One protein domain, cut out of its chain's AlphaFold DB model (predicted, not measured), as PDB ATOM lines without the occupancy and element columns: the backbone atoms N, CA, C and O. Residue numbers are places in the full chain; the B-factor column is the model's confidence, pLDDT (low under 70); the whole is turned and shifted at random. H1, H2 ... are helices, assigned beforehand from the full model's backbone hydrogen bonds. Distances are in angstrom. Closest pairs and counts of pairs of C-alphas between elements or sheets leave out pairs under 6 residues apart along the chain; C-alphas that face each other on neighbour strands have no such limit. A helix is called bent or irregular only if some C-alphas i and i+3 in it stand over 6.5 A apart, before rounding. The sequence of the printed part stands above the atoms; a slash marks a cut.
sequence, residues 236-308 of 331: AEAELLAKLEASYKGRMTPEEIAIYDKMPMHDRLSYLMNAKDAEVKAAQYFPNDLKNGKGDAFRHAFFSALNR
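What this domain is: This is residues 236 to 308 of the 331 residues of an uncharacterized protein of Chryseobacterium sp. 1_F178 (UniProt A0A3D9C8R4). One long helix, H3, makes the longest axis; H1 crosses it near its first end, and H4 folds back along its other half. Short H2 sits near both H1 and H3. The printed part has 73 residues with four named helices, H1 to H4 in order, all helix, compact, with a radius of gyration of the C-alphas of 12.4 A, spanning 33 by 27 by 23 A.

How they stand to each other: H1, residues 236 to 251, has a kink of 33 degrees near residue 245 and is only just irregular, C-alphas 247 and 250 being 6.7 A apart. H2, residues 254 to 260, is close to H1 but not clearly touching, the closest C-alphas, Lys 249 and Ile 257, 7.1 A apart. H3, residues 265 to 285, touches H1 with residues 268 to 273 alone, at a steep tilt of 64 degrees; closest C-alphas: Leu 241 and Leu 269, 5.3 A. H4, residues 294 to 306, touches H3 as a hairpin, opposite ways at 34 degrees, a shallow tilt only just short of steep; closest C-alphas: Ala 278 and Arg 299, 5.0 A. O i to N i+4 pairs are all within hydrogen-bond range in H2, H3 and H4, and 10 of 12 in H1.

Where its parts are: H1 runs 23.6 A from C-alpha 236 at (179.606, 129.033, 210.434), H2 9.8 A, H3 30.6 A, and H4 18.1 A to C-alpha 306 at (163.624, 142.994, 203.771).

The domain as a whole: The farthest C-alphas, Pro 264 and Asn 288, are 34.9 A apart. The printed part has no cut and no long link; residue 308 alone has pLDDT under 70.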
ATOM      1  N   ALA A 236     181.000 129.196 210.017       75.38
ATOM      2  CA  ALA A 236     179.606 129.033 210.434       75.38
ATOM      3  C   ALA A 236     178.611 129.644 209.430       75.38
ATOM      4  O   ALA A 236     177.579 129.050 209.123       75.38
ATOM      5  N   GLU A 237     178.925 130.819 208.883       73.31
ATOM      6  CA  GLU A 237     178.103 131.464 207.857       73.31
ATOM      7  C   GLU A 237     178.127 130.699 206.531       73.31
ATOM      8  O   GLU A 237     177.098 130.605 205.862       73.31
ATOM      9  N   ALA A 238     179.268 130.116 206.157       77.31
ATOM     10  CA  ALA A 238     179.381 129.276 204.969       77.31
ATOM     11  C   ALA A 238     178.556 127.982 205.101       77.31
ATOM     12  O   ALA A 238     177.865 127.589 204.160       77.31
ATOM     13  N   GLU A 239     178.558 127.348 206.278       81.31
ATOM     14  CA  GLU A 239     177.699 126.194 206.568       81.31
ATOM     15  C   GLU A 239     176.210 126.559 206.542       81.31
ATOM     16  O   GLU A 239     175.387 125.813 205.999       81.31
ATOM     17  N   LEU A 240     175.851 127.713 207.113       77.62
ATOM     18  CA  LEU A 240     174.482 128.219 207.089       77.62
ATOM     19  C   LEU A 240     174.027 128.519 205.656       77.62
ATOM     20  O   LEU A 240     172.922 128.128 205.275       77.62
ATOM     21  N   LEU A 241     174.887 129.156 204.856       79.94
ATOM     22  CA  LEU A 241     174.639 129.415 203.442       79.94
ATOM     23  C   LEU A 241     174.361 128.109 202.697       79.94
ATOM     24  O   LEU A 241     173.331 128.008 202.040       79.94
ATOM     25  N   ALA A 242     175.214 127.094 202.851       85.94
ATOM     26  CA  ALA A 242     175.051 125.807 202.176       85.94
ATOM     27  C   ALA A 242     173.723 125.114 202.541       85.94
ATOM     28  O   ALA A 242     173.018 124.604 201.666       85.94
ATOM     29  N   LYS A 243     173.335 125.140 203.826       85.81
ATOM     30  CA  LYS A 243     172.050 124.593 204.297       85.81
ATOM     31  C   LYS A 243     170.859 125.332 203.686       85.81
ATOM     32  O   LYS A 243     169.908 124.701 203.220       85.81
ATOM     33  N   LEU A 244     170.899 126.665 203.685       86.06
ATOM     34  CA  LEU A 244     169.821 127.474 203.126       86.06
ATOM     35  C   LEU A 244     169.744 127.321 201.602       86.06
ATOM     36  O   LEU A 244     168.644 127.132 201.082       86.06
ATOM     37  N   GLU A 245     170.878 127.316 200.898       87.44
ATOM     38  CA  GLU A 245     170.953 127.137 199.445       87.44
ATOM     39  C   GLU A 245     170.297 125.832 199.005       87.44
ATOM     40  O   GLU A 245     169.449 125.854 198.112       87.44
ATOM     41  N   ALA A 246     170.603 124.719 199.677       84.94
ATOM     42  CA  ALA A 246     169.995 123.424 199.375       84.94
ATOM     43  C   ALA A 246     168.456 123.457 199.479       84.94
ATOM     44  O   ALA A 246     167.762 122.835 198.677       84.94
ATOM     45  N   SER A 247     167.912 124.219 200.435       79.44
ATOM     46  CA  SER A 247     166.465 124.303 200.683       79.44
ATOM     47  C   SER A 247     165.720 125.343 199.830       79.44
ATOM     48  O   SER A 247     164.517 125.205 199.584       79.44
ATOM     49  N   TYR A 248     166.395 126.409 199.391       81.75
ATOM     50  CA  TYR A 248     165.765 127.525 198.675       81.75
ATOM     51  C   TYR A 248     166.043 127.515 197.180       81.75
ATOM     52  O   TYR A 248     165.136 127.829 196.415       81.75
ATOM     53  N   LYS A 249     167.242 127.114 196.743       80.94
ATOM     54  CA  LYS A 249     167.637 127.221 195.332       80.94
ATOM     55  C   LYS A 249     166.733 126.395 194.411       80.94
ATOM     56  O   LYS A 249     166.409 126.846 193.322       80.94
ATOM     57  N   GLY A 250     166.234 125.246 194.878       80.00
ATOM     58  CA  GLY A 250     165.276 124.418 194.131       80.00
ATOM     59  C   GLY A 250     163.867 125.016 193.983       80.00
ATOM     60  O   GLY A 250     163.076 124.503 193.200       80.00
ATOM     61  N   ARG A 251     163.539 126.080 194.728       79.12
ATOM     62  CA  ARG A 251     162.243 126.781 194.676       79.12
ATOM     63  C   ARG A 251     162.306 128.106 193.911       79.12
ATOM     64  O   ARG A 251     161.265 128.724 193.708       79.12
ATOM     65  N   MET A 252     163.502 128.546 193.526       82.06
ATOM     66  CA  MET A 252     163.715 129.790 192.788       82.06
ATOM     67  C   MET A 252     163.357 129.616 191.314       82.06
ATOM     68  O   MET A 252     163.565 128.547 190.735       82.06
ATOM     69  N   THR A 253     162.863 130.679 190.681       81.00
ATOM     70  CA  THR A 253     162.691 130.670 189.222       81.00
ATOM     71  C   THR A 253     164.053 130.770 188.520       81.00
ATOM     72  O   THR A 253     165.021 131.250 189.121       81.00
ATOM     73  N   PRO A 254     164.174 130.368 187.242       83.94
ATOM     74  CA  PRO A 254     165.423 130.521 186.491       83.94
ATOM     75  C   PRO A 254     165.960 131.963 186.481       83.94
ATOM     76  O   PRO A 254     167.168 132.184 186.560       83.94
ATOM     77  N   GLU A 255     165.072 132.957 186.432       79.94
ATOM     78  CA  GLU A 255     165.431 134.375 186.479       79.94
ATOM     79  C   GLU A 255     165.976 134.778 187.852       79.94
ATOM     80  O   GLU A 255     166.938 135.543 187.933       79.94
ATOM     81  N   GLU A 256     165.378 134.261 188.924       74.88
ATOM     82  CA  GLU A 256     165.821 134.495 190.294       74.88
ATOM     83  C   GLU A 256     167.196 133.863 190.541       74.88
ATOM     84  O   GLU A 256     168.091 134.538 191.051       74.88
ATOM     85  N   ILE A 257     167.415 132.628 190.072       84.94
ATOM     86  CA  ILE A 257     168.721 131.951 190.115       84.94
ATOM     87  C   ILE A 257     169.783 132.782 189.383       84.94
ATOM     88  O   ILE A 257     170.872 132.996 189.910       84.94
ATOM     89  N   ALA A 258     169.461 133.323 188.203       83.94
ATOM     90  CA  ALA A 258     170.397 134.135 187.425       83.94
ATOM     91  C   ALA A 258     170.802 135.452 188.116       83.94
ATOM     92  O   ALA A 258     171.872 135.994 187.824       83.94
ATOM     93  N   ILE A 259     169.953 135.997 188.995       78.44
ATOM     94  CA  ILE A 259     170.285 137.157 189.834       78.44
ATOM     95  C   ILE A 259     171.100 136.694 191.044       78.44
ATOM     96  O   ILE A 259     172.148 137.273 191.326       78.44
ATOM     97  N   TYR A 260     170.646 135.641 191.721       86.25
ATOM     98  CA  TYR A 260     171.278 135.064 192.903       86.25
ATOM     99  C   TYR A 260     172.739 134.667 192.652       86.25
ATOM    100  O   TYR A 260     173.638 135.079 193.386       86.25
ATOM    101  N   ASP A 261     173.012 133.971 191.549       87.44
ATOM    102  CA  ASP A 261     174.361 133.532 191.181       87.44
ATOM    103  C   ASP A 261     175.300 134.706 190.824       87.44
ATOM    104  O   ASP A 261     176.517 134.534 190.769       87.44
ATOM    105  N   LYS A 262     174.779 135.926 190.634       86.94
ATOM    106  CA  LYS A 262     175.590 137.141 190.428       86.94
ATOM    107  C   LYS A 262     175.862 137.919 191.714       86.94
ATOM    108  O   LYS A 262     176.674 138.841 191.689       86.94
ATOM    109  N   MET A 263     175.200 137.576 192.820       80.69
ATOM    110  CA  MET A 263     175.408 138.245 194.102       80.69
ATOM    111  C   MET A 263     176.726 137.795 194.757       80.69
ATOM    112  O   MET A 263     177.076 136.612 194.652       80.69
ATOM    113  N   PRO A 264     177.431 138.691 195.472       83.12
ATOM    114  CA  PRO A 264     178.498 138.322 196.400       83.12
ATOM    115  C   PRO A 264     178.025 137.317 197.459       83.12
ATOM    116  O   PRO A 264     176.850 137.281 197.820       83.12
ATOM    117  N   MET A 265     178.944 136.516 198.001       78.25
ATOM    118  CA  MET A 265     178.614 135.410 198.914       78.25
ATOM    119  C   MET A 265     177.864 135.868 200.181       78.25
ATOM    120  O   MET A 265     176.911 135.219 200.611       78.25
ATOM    121  N   HIS A 266     178.227 137.026 200.733       77.50
ATOM    122  CA  HIS A 266     177.532 137.629 201.874       77.50
ATOM    123  C   HIS A 266     176.112 138.119 201.527       77.50
ATOM    124  O   HIS A 266     175.177 137.999 202.328       77.50
ATOM    125  N   ASP A 267     175.921 138.629 200.311       80.00
ATOM    126  CA  ASP A 267     174.611 139.077 199.835       80.00
ATOM    127  C   ASP A 267     173.693 137.891 199.549       80.00
ATOM    128  O   ASP A 267     172.509 137.946 199.870       80.00
ATOM    129  N   ARG A 268     174.247 136.785 199.044       84.44
ATOM    130  CA  ARG A 268     173.538 135.507 198.902       84.44
ATOM    131  C   ARG A 268     173.032 134.984 200.239       84.44
ATOM    132  O   ARG A 268     171.851 134.660 200.361       84.44
ATOM    133  N   LEU A 269     173.894 134.964 201.258       82.00
ATOM    134  CA  LEU A 269     173.501 134.560 202.607       82.00
ATOM    135  C   LEU A 269     172.392 135.466 203.150       82.00
ATOM    136  O   LEU A 269     171.359 134.976 203.601       82.00
ATOM    137  N   SER A 270     172.557 136.785 203.023       79.19
ATOM    138  CA  SER A 270     171.545 137.766 203.428       79.19
ATOM    139  C   SER A 270     170.205 137.563 202.715       79.19
ATOM    140  O   SER A 270     169.155 137.601 203.352       79.19
ATOM    141  N   TYR A 271     170.238 137.330 201.403       86.06
ATOM    142  CA  TYR A 271     169.058 137.074 200.582       86.06
ATOM    143  C   TYR A 271     168.297 135.844 201.083       86.06
ATOM    144  O   TYR A 271     167.086 135.895 201.291       86.06
ATOM    145  N   LEU A 272     169.010 134.747 201.348       87.44
ATOM    146  CA  LEU A 272     168.400 133.516 201.839       87.44
ATOM    147  C   LEU A 272     167.890 133.622 203.276       87.44
ATOM    148  O   LEU A 272     166.831 133.080 203.586       87.44
ATOM    149  N   MET A 273     168.596 134.345 204.146       84.00
ATOM    150  CA  MET A 273     168.121 134.620 205.502       84.00
ATOM    151  C   MET A 273     166.826 135.436 205.480       84.00
ATOM    152  O   MET A 273     165.874 135.081 206.171       84.00
ATOM    153  N   ASN A 274     166.744 136.457 204.621       84.38
ATOM    154  CA  ASN A 274     165.519 137.233 204.421       84.38
ATOM    155  C   ASN A 274     164.368 136.357 203.903       84.38
ATOM    156  O   ASN A 274     163.224 136.508 204.332       84.38
ATOM    157  N   ALA A 275     164.657 135.424 202.989       85.56
ATOM    158  CA  ALA A 275     163.660 134.483 202.479       85.56
ATOM    159  C   ALA A 275     163.143 133.562 203.594       85.56
ATOM    160  O   ALA A 275     161.937 133.314 203.683       85.56
ATOM    161  N   LYS A 276     164.045 133.108 204.474       85.56
ATOM    162  CA  LYS A 276     163.702 132.269 205.621       85.56
ATOM    163  C   LYS A 276     162.871 133.002 206.660       85.56
ATOM    164  O   LYS A 276     161.866 132.451 207.105       85.56
ATOM    165  N   ASP A 277     163.236 134.231 207.003       83.25
ATOM    166  CA  ASP A 277     162.459 135.031 207.949       83.25
ATOM    167  C   ASP A 277     161.061 135.344 207.398       83.25
ATOM    168  O   ASP A 277     160.058 135.165 208.090       83.25
ATOM    169  N   ALA A 278     160.955 135.683 206.110       82.38
ATOM    170  CA  ALA A 278     159.659 135.888 205.475       82.38
ATOM    171  C   ALA A 278     158.769 134.641 205.514       82.38
ATOM    172  O   ALA A 278     157.564 134.756 205.742       82.38
ATOM    173  N   GLU A 279     159.343 133.451 205.335       85.31
ATOM    174  CA  GLU A 279     158.617 132.187 205.456       85.31
ATOM    175  C   GLU A 279     158.138 131.934 206.894       85.31
ATOM    176  O   GLU A 279     156.969 131.610 207.099       85.31
ATOM    177  N   VAL A 280     159.002 132.148 207.892       85.69
ATOM    178  CA  VAL A 280     158.660 131.985 209.317       85.69
ATOM    179  C   VAL A 280     157.563 132.964 209.736       85.69
ATOM    180  O   VAL A 280     156.586 132.565 210.368       85.69
ATOM    181  N   LYS A 281     157.672 134.241 209.349       84.50
ATOM    182  CA  LYS A 281     156.655 135.254 209.664       84.50
ATOM    183  C   LYS A 281     155.340 134.977 208.953       84.50
ATOM    184  O   LYS A 281     154.289 135.105 209.575       84.50
ATOM    185  N   ALA A 282     155.373 134.566 207.689       85.50
ATOM    186  CA  ALA A 282     154.160 134.165 206.993       85.50
ATOM    187  C   ALA A 282     153.476 132.993 207.707       85.50
ATOM    188  O   ALA A 282     152.274 133.065 207.947       85.50
ATOM    189  N   ALA A 283     154.231 131.971 208.124       87.81
ATOM    190  CA  ALA A 283     153.686 130.828 208.859       87.81
ATOM    191  C   ALA A 283     153.096 131.231 210.219       87.81
ATOM    192  O   ALA A 283     152.075 130.689 210.628       87.81
ATOM    193  N   GLN A 284     153.694 132.217 210.889       89.12
ATOM    194  CA  GLN A 284     153.198 132.741 212.159       89.12
ATOM    195  C   GLN A 284     151.842 133.453 212.018       89.12
ATOM    196  O   GLN A 284     150.951 133.237 212.837       89.12
ATOM    197  N   TYR A 285     151.679 134.313 211.008       84.19
ATOM    198  CA  TYR A 285     150.453 135.105 210.833       84.19
ATOM    199  C   TYR A 285     149.381 134.397 209.992       84.19
ATOM    200  O   TYR A 285     148.196 134.704 210.121       84.19
ATOM    201  N   PHE A 286     149.781 133.451 209.140       91.19
ATOM    202  CA  PHE A 286     148.926 132.772 208.164       91.19
ATOM    203  C   PHE A 286     149.227 131.259 208.103       91.19
ATOM    204  O   PHE A 286     149.583 130.744 207.041       91.19
ATOM    205  N   PRO A 287     149.075 130.513 209.214       88.81
ATOM    206  CA  PRO A 287     149.561 129.131 209.339       88.81
ATOM    207  C   PRO A 287     148.976 128.150 208.313       88.81
ATOM    208  O   PRO A 287     149.638 127.189 207.935       88.81
ATOM    209  N   ASN A 288     147.763 128.414 207.819       90.06
ATOM    210  CA  ASN A 288     147.052 127.538 206.883       90.06
ATOM    211  C   ASN A 288     147.006 128.081 205.444       90.06
ATOM    212  O   ASN A 288     146.320 127.503 204.607       90.06
ATOM    213  N   ASP A 289     147.693 129.192 205.151       87.94
ATOM    214  CA  ASP A 289     147.516 129.940 203.895       87.94
ATOM    215  C   ASP A 289     148.854 130.358 203.251       87.94
ATOM    216  O   ASP A 289     149.026 131.464 202.737       87.94
ATOM    217  N   LEU A 290     149.849 129.468 203.330       81.62
ATOM    218  CA  LEU A 290     151.241 129.745 202.945       81.62
ATOM    219  C   LEU A 290     151.549 129.588 201.452       81.62
ATOM    220  O   LEU A 290     152.668 129.883 201.036       81.62
ATOM    221  N   LYS A 291     150.598 129.105 200.649       81.31
ATOM    222  CA  LYS A 291     150.775 128.874 199.208       81.31
ATOM    223  C   LYS A 291     149.585 129.440 198.443       81.31
ATOM    224  O   LYS A 291     148.463 129.042 198.727       81.31
ATOM    225  N   ASN A 292     149.834 130.305 197.456       77.81
ATOM    226  CA  ASN A 292     148.811 130.882 196.573       77.81
ATOM    227  C   ASN A 292     147.646 131.583 197.303       77.81
ATOM    228  O   ASN A 292     146.523 131.618 196.799       77.81
ATOM    229  N   GLY A 293     147.912 132.155 198.477       82.19
ATOM    230  CA  GLY A 293     146.918 132.867 199.277       82.19
ATOM    231  C   GLY A 293     147.515 134.020 200.077       82.19
ATOM    232  O   GLY A 293     148.552 134.575 199.705       82.19
ATOM    233  N   LYS A 294     146.859 134.441 201.162       79.94
ATOM    234  CA  LYS A 294     147.229 135.661 201.904       79.94
ATOM    235  C   LYS A 294     148.595 135.543 202.569       79.94
ATOM    236  O   LYS A 294     149.347 136.516 202.567       79.94
ATOM    237  N   GLY A 295     148.929 134.368 203.098       83.00
ATOM    238  CA  GLY A 295     150.243 134.109 203.681       83.00
ATOM    239  C   GLY A 295     151.352 134.140 202.641       83.00
ATOM    240  O   GLY A 295     152.420 134.680 202.905       83.00
ATOM    241  N   ASP A 296     151.083 133.656 201.431       80.94
ATOM    242  CA  ASP A 296     152.033 133.712 200.321       80.94
ATOM    243  C   ASP A 296     152.256 135.150 199.817       80.94
ATOM    244  O   ASP A 296     153.392 135.605 199.675       80.94
ATOM    245  N   ALA A 297     151.174 135.919 199.659       77.00
ATOM    246  CA  ALA A 297     151.249 137.339 199.327       77.00
ATOM    247  C   ALA A 297     152.013 138.136 200.400       77.00
ATOM    248  O   ALA A 297     152.885 138.947 200.075       77.00
ATOM    249  N   PHE A 298     151.739 137.868 201.682       83.75
ATOM    250  CA  PHE A 298     152.470 138.458 202.802       83.75
ATOM    251  C   PHE A 298     153.952 138.074 202.773       83.75
ATOM    252  O   PHE A 298     154.802 138.957 202.877       83.75
ATOM    253  N   ARG A 299     154.275 136.789 202.575       87.19
ATOM    254  CA  ARG A 299     155.651 136.282 202.459       87.19
ATOM    255  C   ARG A 299     156.424 137.046 201.388       87.19
ATOM    256  O   ARG A 299     157.511 137.546 201.659       87.19
ATOM    257  N   HIS A 300     155.855 137.194 200.193       79.06
ATOM    258  CA  HIS A 300     156.492 137.902 199.080       79.06
ATOM    259  C   HIS A 300     156.643 139.409 199.324       79.06
ATOM    260  O   HIS A 300     157.696 139.981 199.019       79.06
ATOM    261  N   ALA A 301     155.625 140.058 199.893       75.81
ATOM    262  CA  ALA A 301     155.682 141.478 200.231       75.81
ATOM    263  C   ALA A 301     156.732 141.754 201.318       75.81
ATOM    264  O   ALA A 301     157.549 142.665 201.178       75.81
ATOM    265  N   PHE A 302     156.754 140.927 202.364       76.56
ATOM    266  CA  PHE A 302     157.694 141.046 203.472       76.56
ATOM    267  C   PHE A 302     159.129 140.758 203.023       76.56
ATOM    268  O   PHE A 302     160.024 141.554 203.284       76.56
ATOM    269  N   PHE A 303     159.337 139.706 202.228       83.62
ATOM    270  CA  PHE A 303     160.625 139.423 201.596       83.62
ATOM    271  C   PHE A 303     161.134 140.591 200.735       83.62
ATOM    272  O   PHE A 303     162.300 140.984 200.810       83.62
ATOM    273  N   SER A 304     160.248 141.193 199.937       78.75
ATOM    274  CA  SER A 304     160.583 142.363 199.119       78.75
ATOM    275  C   SER A 304     160.963 143.573 199.974       78.75
ATOM    276  O   SER A 304     161.842 144.343 199.590       78.75
ATOM    277  N   ALA A 305     160.318 143.752 201.131       71.94
ATOM    278  CA  ALA A 305     160.651 144.811 202.077       71.94
ATOM    279  C   ALA A 305     162.031 144.587 202.721       71.94
ATOM    280  O   ALA A 305     162.844 145.511 202.722       71.94
ATOM    281  N   LEU A 306     162.332 143.360 203.168       73.38
ATOM    282  CA  LEU A 306     163.624 142.994 203.771       73.38
ATOM    283  C   LEU A 306     164.809 143.226 202.820       73.38
ATOM    284  O   LEU A 306     165.875 143.676 203.234       73.38
ATOM    285  N   ASN A 307     164.626 142.975 201.522       70.56
ATOM    286  CA  ASN A 307     165.680 143.197 200.528       70.56
ATOM    287  C   ASN A 307     165.807 144.659 200.061       70.56
ATOM    288  O   ASN A 307     166.767 144.994 199.369       70.56
ATOM    289  N   ARG A 308     164.876 145.552 200.435       64.62
ATOM    290  CA  ARG A 308     164.947 146.992 200.116       64.62
ATOM    291  C   ARG A 308     165.678 147.828 201.168       64.62
ATOM    292  O   ARG A 308     166.076 148.946 200.857       64.62
TER     293      ARG A 308